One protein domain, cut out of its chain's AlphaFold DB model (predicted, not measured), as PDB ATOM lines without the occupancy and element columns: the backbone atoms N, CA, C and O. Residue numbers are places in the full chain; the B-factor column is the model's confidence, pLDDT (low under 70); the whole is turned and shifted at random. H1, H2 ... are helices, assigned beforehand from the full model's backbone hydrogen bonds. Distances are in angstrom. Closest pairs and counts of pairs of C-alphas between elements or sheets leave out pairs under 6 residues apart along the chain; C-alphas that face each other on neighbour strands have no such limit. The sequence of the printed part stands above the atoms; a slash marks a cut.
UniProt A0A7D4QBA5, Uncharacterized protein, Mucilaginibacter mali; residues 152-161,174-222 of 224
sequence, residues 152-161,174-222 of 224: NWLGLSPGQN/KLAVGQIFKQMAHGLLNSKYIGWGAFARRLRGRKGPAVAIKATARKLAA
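This is residues 152 to 161 and 174 to 222 of the 224 residues of an uncharacterized protein of Mucilaginibacter mali (UniProt A0A7D4QBA5). A hairpin of two helices, H2 and H3, stands crosswise on one long helix, H1: H2 makes a corner with H1's last residues, and H3 packs on H1 farther back. A separate piece with no named element, residues 152 to 161, lies on the side of H1's beginning. The printed part has 59 residues with three named helices, in the order H1, H2, H3, and no named strand; the class is all helix. It is compact, with a radius of gyration of the C-alphas of 10.9 A and spans of 30 by 22 by 17 A.

Start at C-alpha 152, at (145.226, 94.394, 111.229), and go on to Asn 161, where the cut comes. Find C-alpha 176 at (146.468, 85.387, 120.819); from there H1, residues 176 to 190, runs 22.2 A. H2, residues 195 to 207, measures 18.6 A. H3, residues 209 to 220, measures 16.3 A and ends at (133.256, 93.378, 118.848).

Look at Leu 189 and Gly 197, the closest C-alphas of H1 and H2, 4.8 A apart: these helices touch through residues 188 to 190 and 196 to 201 alone, about perpendicular at 86 degrees. H1 and H3 touch, closest at the C-alphas of Phe 181 and Ala 217, 4.9 A apart, and are only just about perpendicular at 71 degrees. H2 and H3 form a helical hairpin and touch, closest at the C-alphas of Arg 204 and Ala 212, 5.0 A apart; they run opposite ways at a shallow tilt of 34.9 degrees, only just short of steep. The helix packing is only just mostly crossed, with 1 of 3 touching pairs at a shallow tilt. In H3 every O i to N i+4 pair is within hydrogen-bond range; in H1 10 of 11 are, in H2 8 of 9.

The C-alphas of Asn 161 and Tyr 193 are the two farthest apart, 35.3 A. Residues 162 to 173 are not printed, and C-alphas 161 and 174 stand 16.6 A apart across this cut. The links H1 to H2 and H2 to H3 are tight. The mean pLDDT of the printed part is 78.5; look for values under 70 at residues 152 to 156, 158 to 161, 174 and 192 to 193.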
ATOM      1  N   ASN A 152     144.106  94.982 111.963       58.81
ATOM      2  CA  ASN A 152     145.226  94.394 111.229       58.81
ATOM      3  C   ASN A 152     146.236  93.796 112.214       58.81
ATOM      4  O   ASN A 152     146.727  92.697 111.960       58.81
ATOM      5  N   TRP A 153     146.478  94.475 113.341       53.66
ATOM      6  CA  TRP A 153     147.355  94.016 114.425       53.66
ATOM      7  C   TRP A 153     146.789  92.792 115.165       53.66
ATOM      8  O   TRP A 153     147.506  91.838 115.445       53.66
ATOM      9  N   LEU A 154     145.474  92.757 115.380       60.59
ATOM     10  CA  LEU A 154     144.729  91.633 115.955       60.59
ATOM     11  C   LEU A 154     144.530  90.467 114.963       60.59
ATOM     12  O   LEU A 154     143.990  89.423 115.326       60.59
ATOM     13  N   GLY A 155     144.911  90.610 113.687       64.00
ATOM     14  CA  GLY A 155     144.683  89.588 112.653       64.00
ATOM     15  C   GLY A 155     143.199  89.346 112.311       64.00
ATOM     16  O   GLY A 155     142.827  88.284 111.788       64.00
ATOM     17  N   LEU A 156     142.331  90.317 112.612       66.44
ATOM     18  CA  LEU A 156     140.881  90.277 112.393       66.44
ATOM     19  C   LEU A 156     140.463  90.858 111.036       66.44
ATOM     20  O   LEU A 156     139.358  90.577 110.565       66.44
ATOM     21  N   SER A 157     141.357  91.559 110.342       70.94
ATOM     22  CA  SER A 157     141.093  92.062 108.991       70.94
ATOM     23  C   SER A 157     141.052  90.948 107.933       70.94
ATOM     24  O   SER A 157     141.834  89.986 108.006       70.94
ATOM     25  N   PRO A 158     140.135  91.013 106.945       64.00
ATOM     26  CA  PRO A 158     140.103  90.075 105.824       64.00
ATOM     27  C   PRO A 158     141.444  90.058 105.081       64.00
ATOM     28  O   PRO A 158     142.055  91.100 104.862       64.00
ATOM     29  N   GLY A 159     141.925  88.870 104.713       64.00
ATOM     30  CA  GLY A 159     143.129  88.744 103.895       64.00
ATOM     31  C   GLY A 159     142.764  88.771 102.417       64.00
ATOM     32  O   GLY A 159     141.844  88.067 102.011       64.00
ATOM     33  N   GLN A 160     143.497  89.538 101.613       64.00
ATOM     34  CA  GLN A 160     143.434  89.430 100.159       64.00
ATOM     35  C   GLN A 160     144.519  88.455  99.689       64.00
ATOM     36  O   GLN A 160     145.708  88.767  99.722       64.00
ATOM     37  N   ASN A 161     144.098  87.253  99.287       64.69
ATOM     38  CA  ASN A 161     144.994  86.190  98.812       64.69
ATOM     39  C   ASN A 161     145.072  86.123  97.278       64.69
ATOM     40  O   ASN A 161     145.846  85.334  96.739       64.69
ATOM     41  N   LYS A 174     148.650  82.756 114.144       68.69
ATOM     42  CA  LYS A 174     147.465  83.084 114.954       68.69
ATOM     43  C   LYS A 174     147.909  83.987 116.106       68.69
ATOM     44  O   LYS A 174     148.641  83.535 116.972       68.69
ATOM     45  N   LEU A 175     147.453  85.236 116.125       73.62
ATOM     46  CA  LEU A 175     147.689  86.150 117.248       73.62
ATOM     47  C   LEU A 175     146.728  85.833 118.398       73.62
ATOM     48  O   LEU A 175     145.529  85.677 118.151       73.62
ATOM     49  N   ALA A 176     147.238  85.767 119.631       74.62
ATOM     50  CA  ALA A 176     146.468  85.387 120.819       74.62
ATOM     51  C   ALA A 176     145.227  86.273 121.020       74.62
ATOM     52  O   ALA A 176     144.109  85.770 121.099       74.62
ATOM     53  N   VAL A 177     145.395  87.596 120.966       72.94
ATOM     54  CA  VAL A 177     144.296  88.557 121.160       72.94
ATOM     55  C   VAL A 177     143.208  88.404 120.084       72.94
ATOM     56  O   VAL A 177     142.015  88.380 120.377       72.94
ATOM     57  N   GLY A 178     143.602  88.170 118.831       75.12
ATOM     58  CA  GLY A 178     142.670  87.872 117.743       75.12
ATOM     59  C   GLY A 178     141.905  86.557 117.905       75.12
ATOM     60  O   GLY A 178     140.837  86.398 117.311       75.12
ATOM     61  N   GLN A 179     142.433  85.592 118.666       81.00
ATOM     62  CA  GLN A 179     141.715  84.360 119.004       81.00
ATOM     63  C   GLN A 179     140.704  84.590 120.124       81.00
ATOM     64  O   GLN A 179     139.595  84.075 120.018       81.00
ATOM     65  N   ILE A 180     141.030  85.417 121.120       84.19
ATOM     66  CA  ILE A 180     140.114  85.776 122.214       84.19
ATOM     67  C   ILE A 180     138.831  86.407 121.650       84.19
ATOM     68  O   ILE A 180     137.729  85.936 121.924       84.19
ATOM     69  N   PHE A 181     138.944  87.378 120.736       82.81
ATOM     70  CA  PHE A 181     137.762  87.967 120.086       82.81
ATOM     71  C   PHE A 181     136.963  86.975 119.227       82.81
ATOM     72  O   PHE A 181     135.740  87.084 119.133       82.81
ATOM     73  N   LYS A 182     137.618  85.982 118.607       85.06
ATOM     74  CA  LYS A 182     136.924  84.925 117.846       85.06
ATOM     75  C   LYS A 182     136.212  83.927 118.754       85.06
ATOM     76  O   LYS A 182     135.127  83.487 118.392       85.06
ATOM     77  N   GLN A 183     136.791  83.605 119.909       86.56
ATOM     78  CA  GLN A 183     136.174  82.779 120.950       86.56
ATOM     79  C   GLN A 183     134.906  83.459 121.486       86.56
ATOM     80  O   GLN A 183     133.831  82.862 121.461       86.56
ATOM     81  N   MET A 184     134.986  84.752 121.820       84.62
ATOM     82  CA  MET A 184     133.816  85.544 122.222       84.62
ATOM     83  C   MET A 184     132.745  85.588 121.121       84.62
ATOM     84  O   MET A 184     131.568  85.330 121.371       84.62
ATOM     85  N   ALA A 185     133.147  85.830 119.869       86.00
ATOM     86  CA  ALA A 185     132.229  85.821 118.729       86.00
ATOM     87  C   ALA A 185     131.569  84.451 118.488       86.00
ATOM     88  O   ALA A 185     130.430  84.394 118.017       86.00
ATOM     89  N   HIS A 186     132.260  83.353 118.803       86.38
ATOM     90  CA  HIS A 186     131.717  82.001 118.698       86.38
ATOM     91  C   HIS A 186     130.604  81.757 119.726       86.38
ATOM     92  O   HIS A 186     129.541  81.261 119.358       86.38
ATOM     93  N   GLY A 187     130.787  82.196 120.976       82.19
ATOM     94  CA  GLY A 187     129.729  82.149 121.994       82.19
ATOM     95  C   GLY A 187     128.494  82.970 121.599       82.19
ATOM     96  O   GLY A 187     127.358  82.504 121.708       82.19
ATOM     97  N   LEU A 188     128.701  84.160 121.025       81.00
ATOM     98  CA  LEU A 188     127.603  85.026 120.578       81.00
ATOM     99  C   LEU A 188     126.800  84.459 119.400       81.00
ATOM    100  O   LEU A 188     125.616  84.768 119.267       81.00
ATOM    101  N   LEU A 189     127.400  83.620 118.551       76.19
ATOM    102  CA  LEU A 189     126.692  82.961 117.446       76.19
ATOM    103  C   LEU A 189     125.580  82.025 117.934       76.19
ATOM    104  O   LEU A 189     124.533  81.935 117.282       76.19
ATOM    105  N   ASN A 190     125.804  81.379 119.078       77.88
ATOM    106  CA  ASN A 190     124.870  80.443 119.699       77.88
ATOM    107  C   ASN A 190     123.847  81.151 120.602       77.88
ATOM    108  O   ASN A 190     122.791  80.594 120.893       77.88
ATOM    109  N   SER A 191     124.108  82.402 120.993       77.38
ATOM    110  CA  SER A 191     123.185  83.186 121.815       77.38
ATOM    111  C   SER A 191     121.952  83.639 121.026       77.38
ATOM    112  O   SER A 191     122.052  84.379 120.042       77.38
ATOM    113  N   LYS A 192     120.760  83.219 121.464       68.12
ATOM    114  CA  LYS A 192     119.484  83.486 120.779       68.12
ATOM    115  C   LYS A 192     119.020  84.946 120.914       68.12
ATOM    116  O   LYS A 192     118.433  85.463 119.967       68.12
ATOM    117  N   TYR A 193     119.363  85.619 122.017       64.62
ATOM    118  CA  TYR A 193     118.723  86.874 122.449       64.62
ATOM    119  C   TYR A 193     119.564  88.151 122.268       64.62
ATOM    120  O   TYR A 193     119.084  89.243 122.542       64.62
ATOM    121  N   ILE A 194     120.805  88.052 121.778       75.06
ATOM    122  CA  ILE A 194     121.703  89.210 121.620       75.06
ATOM    123  C   ILE A 194     121.696  89.695 120.160       75.06
ATOM    124  O   ILE A 194     121.902  88.903 119.235       75.06
ATOM    125  N   GLY A 195     121.539  91.007 119.937       73.44
ATOM    126  CA  GLY A 195     121.522  91.616 118.592       73.44
ATOM    127  C   GLY A 195     122.775  91.319 117.749       73.44
ATOM    128  O   GLY A 195     122.696  91.093 116.539       73.44
ATOM    129  N   TRP A 196     123.936  91.196 118.397       74.88
ATOM    130  CA  TRP A 196     125.194  90.774 117.772       74.88
ATOM    131  C   TRP A 196     125.160  89.327 117.255       74.88
ATOM    132  O   TRP A 196     125.697  89.040 116.183       74.88
ATOM    133  N   GLY A 197     124.459  88.430 117.955       79.75
ATOM    134  CA  GLY A 197     124.228  87.055 117.510       79.75
ATOM    135  C   GLY A 197     123.342  86.985 116.264       79.75
ATOM    136  O   GLY A 197     123.609  86.198 115.354       79.75
ATOM    137  N   ALA A 198     122.340  87.865 116.156       84.88
ATOM    138  CA  ALA A 198     121.497  87.964 114.962       84.88
ATOM    139  C   ALA A 198     122.295  88.400 113.718       84.88
ATOM    140  O   ALA A 198     122.147  87.804 112.646       84.88
ATOM    141  N   PHE A 199     123.199  89.378 113.861       84.50
ATOM    142  CA  PHE A 199     124.126  89.776 112.793       84.50
ATOM    143  C   PHE A 199     125.013  88.604 112.346       84.50
ATOM    144  O   PHE A 199     125.124  88.325 111.147       84.50
ATOM    145  N   ALA A 200     125.603  87.892 113.307       84.56
ATOM    146  CA  ALA A 200     126.500  86.778 113.040       84.56
ATOM    147  C   ALA A 200     125.784  85.612 112.331       84.56
ATOM    148  O   ALA A 200     126.285  85.102 111.327       84.56
ATOM    149  N   ARG A 201     124.575  85.231 112.773       88.44
ATOM    150  CA  ARG A 201     123.760  84.178 112.131       88.44
ATOM    151  C   ARG A 201     123.334  84.547 110.711       88.44
ATOM    152  O   ARG A 201     123.458  83.721 109.806       88.44
ATOM    153  N   ARG A 202     122.915  85.799 110.486       88.81
ATOM    154  CA  ARG A 202     122.572  86.306 109.144       88.81
ATOM    155  C   ARG A 202     123.765  86.253 108.194       88.81
ATOM    156  O   ARG A 202     123.613  85.979 107.004       88.81
ATOM    157  N   LEU A 203     124.963  86.552 108.691       87.19
ATOM    158  CA  LEU A 203     126.177  86.496 107.882       87.19
ATOM    159  C   LEU A 203     126.637  85.050 107.645       87.19
ATOM    160  O   LEU A 203     127.072  84.736 106.538       87.19
ATOM    161  N   ARG A 204     126.458  84.162 108.634       89.12
ATOM    162  CA  ARG A 204     126.739  82.722 108.523       89.12
ATOM    163  C   ARG A 204     125.942  82.078 107.394       89.12
ATOM    164  O   ARG A 204     126.539  81.369 106.595       89.12
ATOM    165  N   GLY A 205     124.646  82.380 107.286       88.19
ATOM    166  CA  GLY A 205     123.795  81.854 106.210       88.19
ATOM    167  C   GLY A 205     124.218  82.297 104.802       88.19
ATOM    168  O   GLY A 205     124.000  81.566 103.848       88.19
ATOM    169  N   ARG A 206     124.867  83.463 104.659       90.44
ATOM    170  CA  ARG A 206     125.263  84.016 103.346       90.44
ATOM    171  C   ARG A 206     126.704  83.720 102.934       90.44
ATOM    172  O   ARG A 206     126.993  83.656 101.745       90.44
ATOM    173  N   LYS A 207     127.634  83.668 103.891       85.44
ATOM    174  CA  LYS A 207     129.091  83.634 103.633       85.44
ATOM    175  C   LYS A 207     129.827  82.539 104.415       85.44
ATOM    176  O   LYS A 207     131.052  82.465 104.349       85.44
ATOM    177  N   GLY A 208     129.098  81.702 105.148       86.56
ATOM    178  CA  GLY A 208     129.649  80.597 105.922       86.56
ATOM    179  C   GLY A 208     130.147  80.983 107.326       86.56
ATOM    180  O   GLY A 208     130.310  82.164 107.658       86.56
ATOM    181  N   PRO A 209     130.389  79.978 108.186       85.25
ATOM    182  CA  PRO A 209     130.660  80.168 109.613       85.25
ATOM    183  C   PRO A 209     131.991  80.872 109.904       85.25
ATOM    184  O   PRO A 209     132.035  81.761 110.749       85.25
ATOM    185  N   ALA A 210     133.063  80.549 109.176       84.31
ATOM    186  CA  ALA A 210     134.383  81.143 109.409       84.31
ATOM    187  C   ALA A 210     134.405  82.663 109.154       84.31
ATOM    188  O   ALA A 210     134.981  83.428 109.933       84.31
ATOM    189  N   VAL A 211     133.738  83.111 108.084       85.12
ATOM    190  CA  VAL A 211     133.612  84.536 107.746       85.12
ATOM    191  C   VAL A 211     132.746  85.250 108.781       85.12
ATOM    192  O   VAL A 211     133.107  86.336 109.230       85.12
ATOM    193  N   ALA A 212     131.650  84.620 109.211       87.75
ATOM    194  CA  ALA A 212     130.763  85.173 110.227       87.75
ATOM    195  C   ALA A 212     131.466  85.377 111.577       87.75
ATOM    196  O   ALA A 212     131.355  86.456 112.158       87.75
ATOM    197  N   ILE A 213     132.241  84.390 112.040       88.62
ATOM    198  CA  ILE A 213     133.020  84.478 113.285       88.62
ATOM    199  C   ILE A 213     134.032  85.622 113.198       88.62
ATOM    200  O   ILE A 213     134.075  86.477 114.079       88.62
ATOM    201  N   LYS A 214     134.821  85.689 112.117       86.44
ATOM    202  CA  LYS A 214     135.858  86.718 111.959       86.44
ATOM    203  C   LYS A 214     135.272  88.129 111.838       86.44
ATOM    204  O   LYS A 214     135.800  89.061 112.439       86.44
ATOM    205  N   ALA A 215     134.179  88.285 111.094       84.44
ATOM    206  CA  ALA A 215     133.498  89.567 110.952       84.44
ATOM    207  C   ALA A 215     132.861  90.025 112.269       84.44
ATOM    208  O   ALA A 215     132.961  91.199 112.605       84.44
ATOM    209  N   THR A 216     132.257  89.112 113.034       86.00
ATOM    210  CA  THR A 216     131.669  89.423 114.348       86.00
ATOM    211  C   THR A 216     132.754  89.765 115.368       86.00
ATOM    212  O   THR A 216     132.628  90.767 116.059       86.00
ATOM    213  N   ALA A 217     133.865  89.022 115.385       85.50
ATOM    214  CA  ALA A 217     135.034  89.310 116.218       85.50
ATOM    215  C   ALA A 217     135.626  90.699 115.940       85.50
ATOM    216  O   ALA A 217     135.905  91.447 116.869       85.50
ATOM    217  N   ARG A 218     135.761  91.077 114.660       82.31
ATOM    218  CA  ARG A 218     136.173  92.434 114.270       82.31
ATOM    219  C   ARG A 218     135.217  93.487 114.819       82.31
ATOM    220  O   ARG A 218     135.645  94.535 115.273       82.31
ATOM    221  N   LYS A 219     133.922  93.212 114.718       82.00
ATOM    222  CA  LYS A 219     132.870  94.154 115.071       82.00
ATOM    223  C   LYS A 219     132.791  94.343 116.599       82.00
ATOM    224  O   LYS A 219     132.554  95.458 117.034       82.00
ATOM    225  N   LEU A 220     133.070  93.297 117.389       81.44
ATOM    226  CA  LEU A 220     133.256  93.378 118.848       81.44
ATOM    227  C   LEU A 220     134.479  94.208 119.225       81.44
ATOM    228  O   LEU A 220     134.363  95.127 120.019       81.44
ATOM    229  N   ALA A 221     135.625  93.933 118.602       77.38
ATOM    230  CA  ALA A 221     136.855  94.696 118.812       77.38
ATOM    231  C   ALA A 221     136.757  96.167 118.340       77.38
ATOM    232  O   ALA A 221     137.747  96.880 118.352       77.38
ATOM    233  N   ALA A 222     135.610  96.598 117.805       73.62
ATOM    234  CA  ALA A 222     135.325  97.986 117.443       73.62
ATOM    235  C   ALA A 222     134.424  98.715 118.424       73.62
ATOM    236  O   ALA A 222     134.103  99.875 118.196       73.62
TER     237      ALA A 222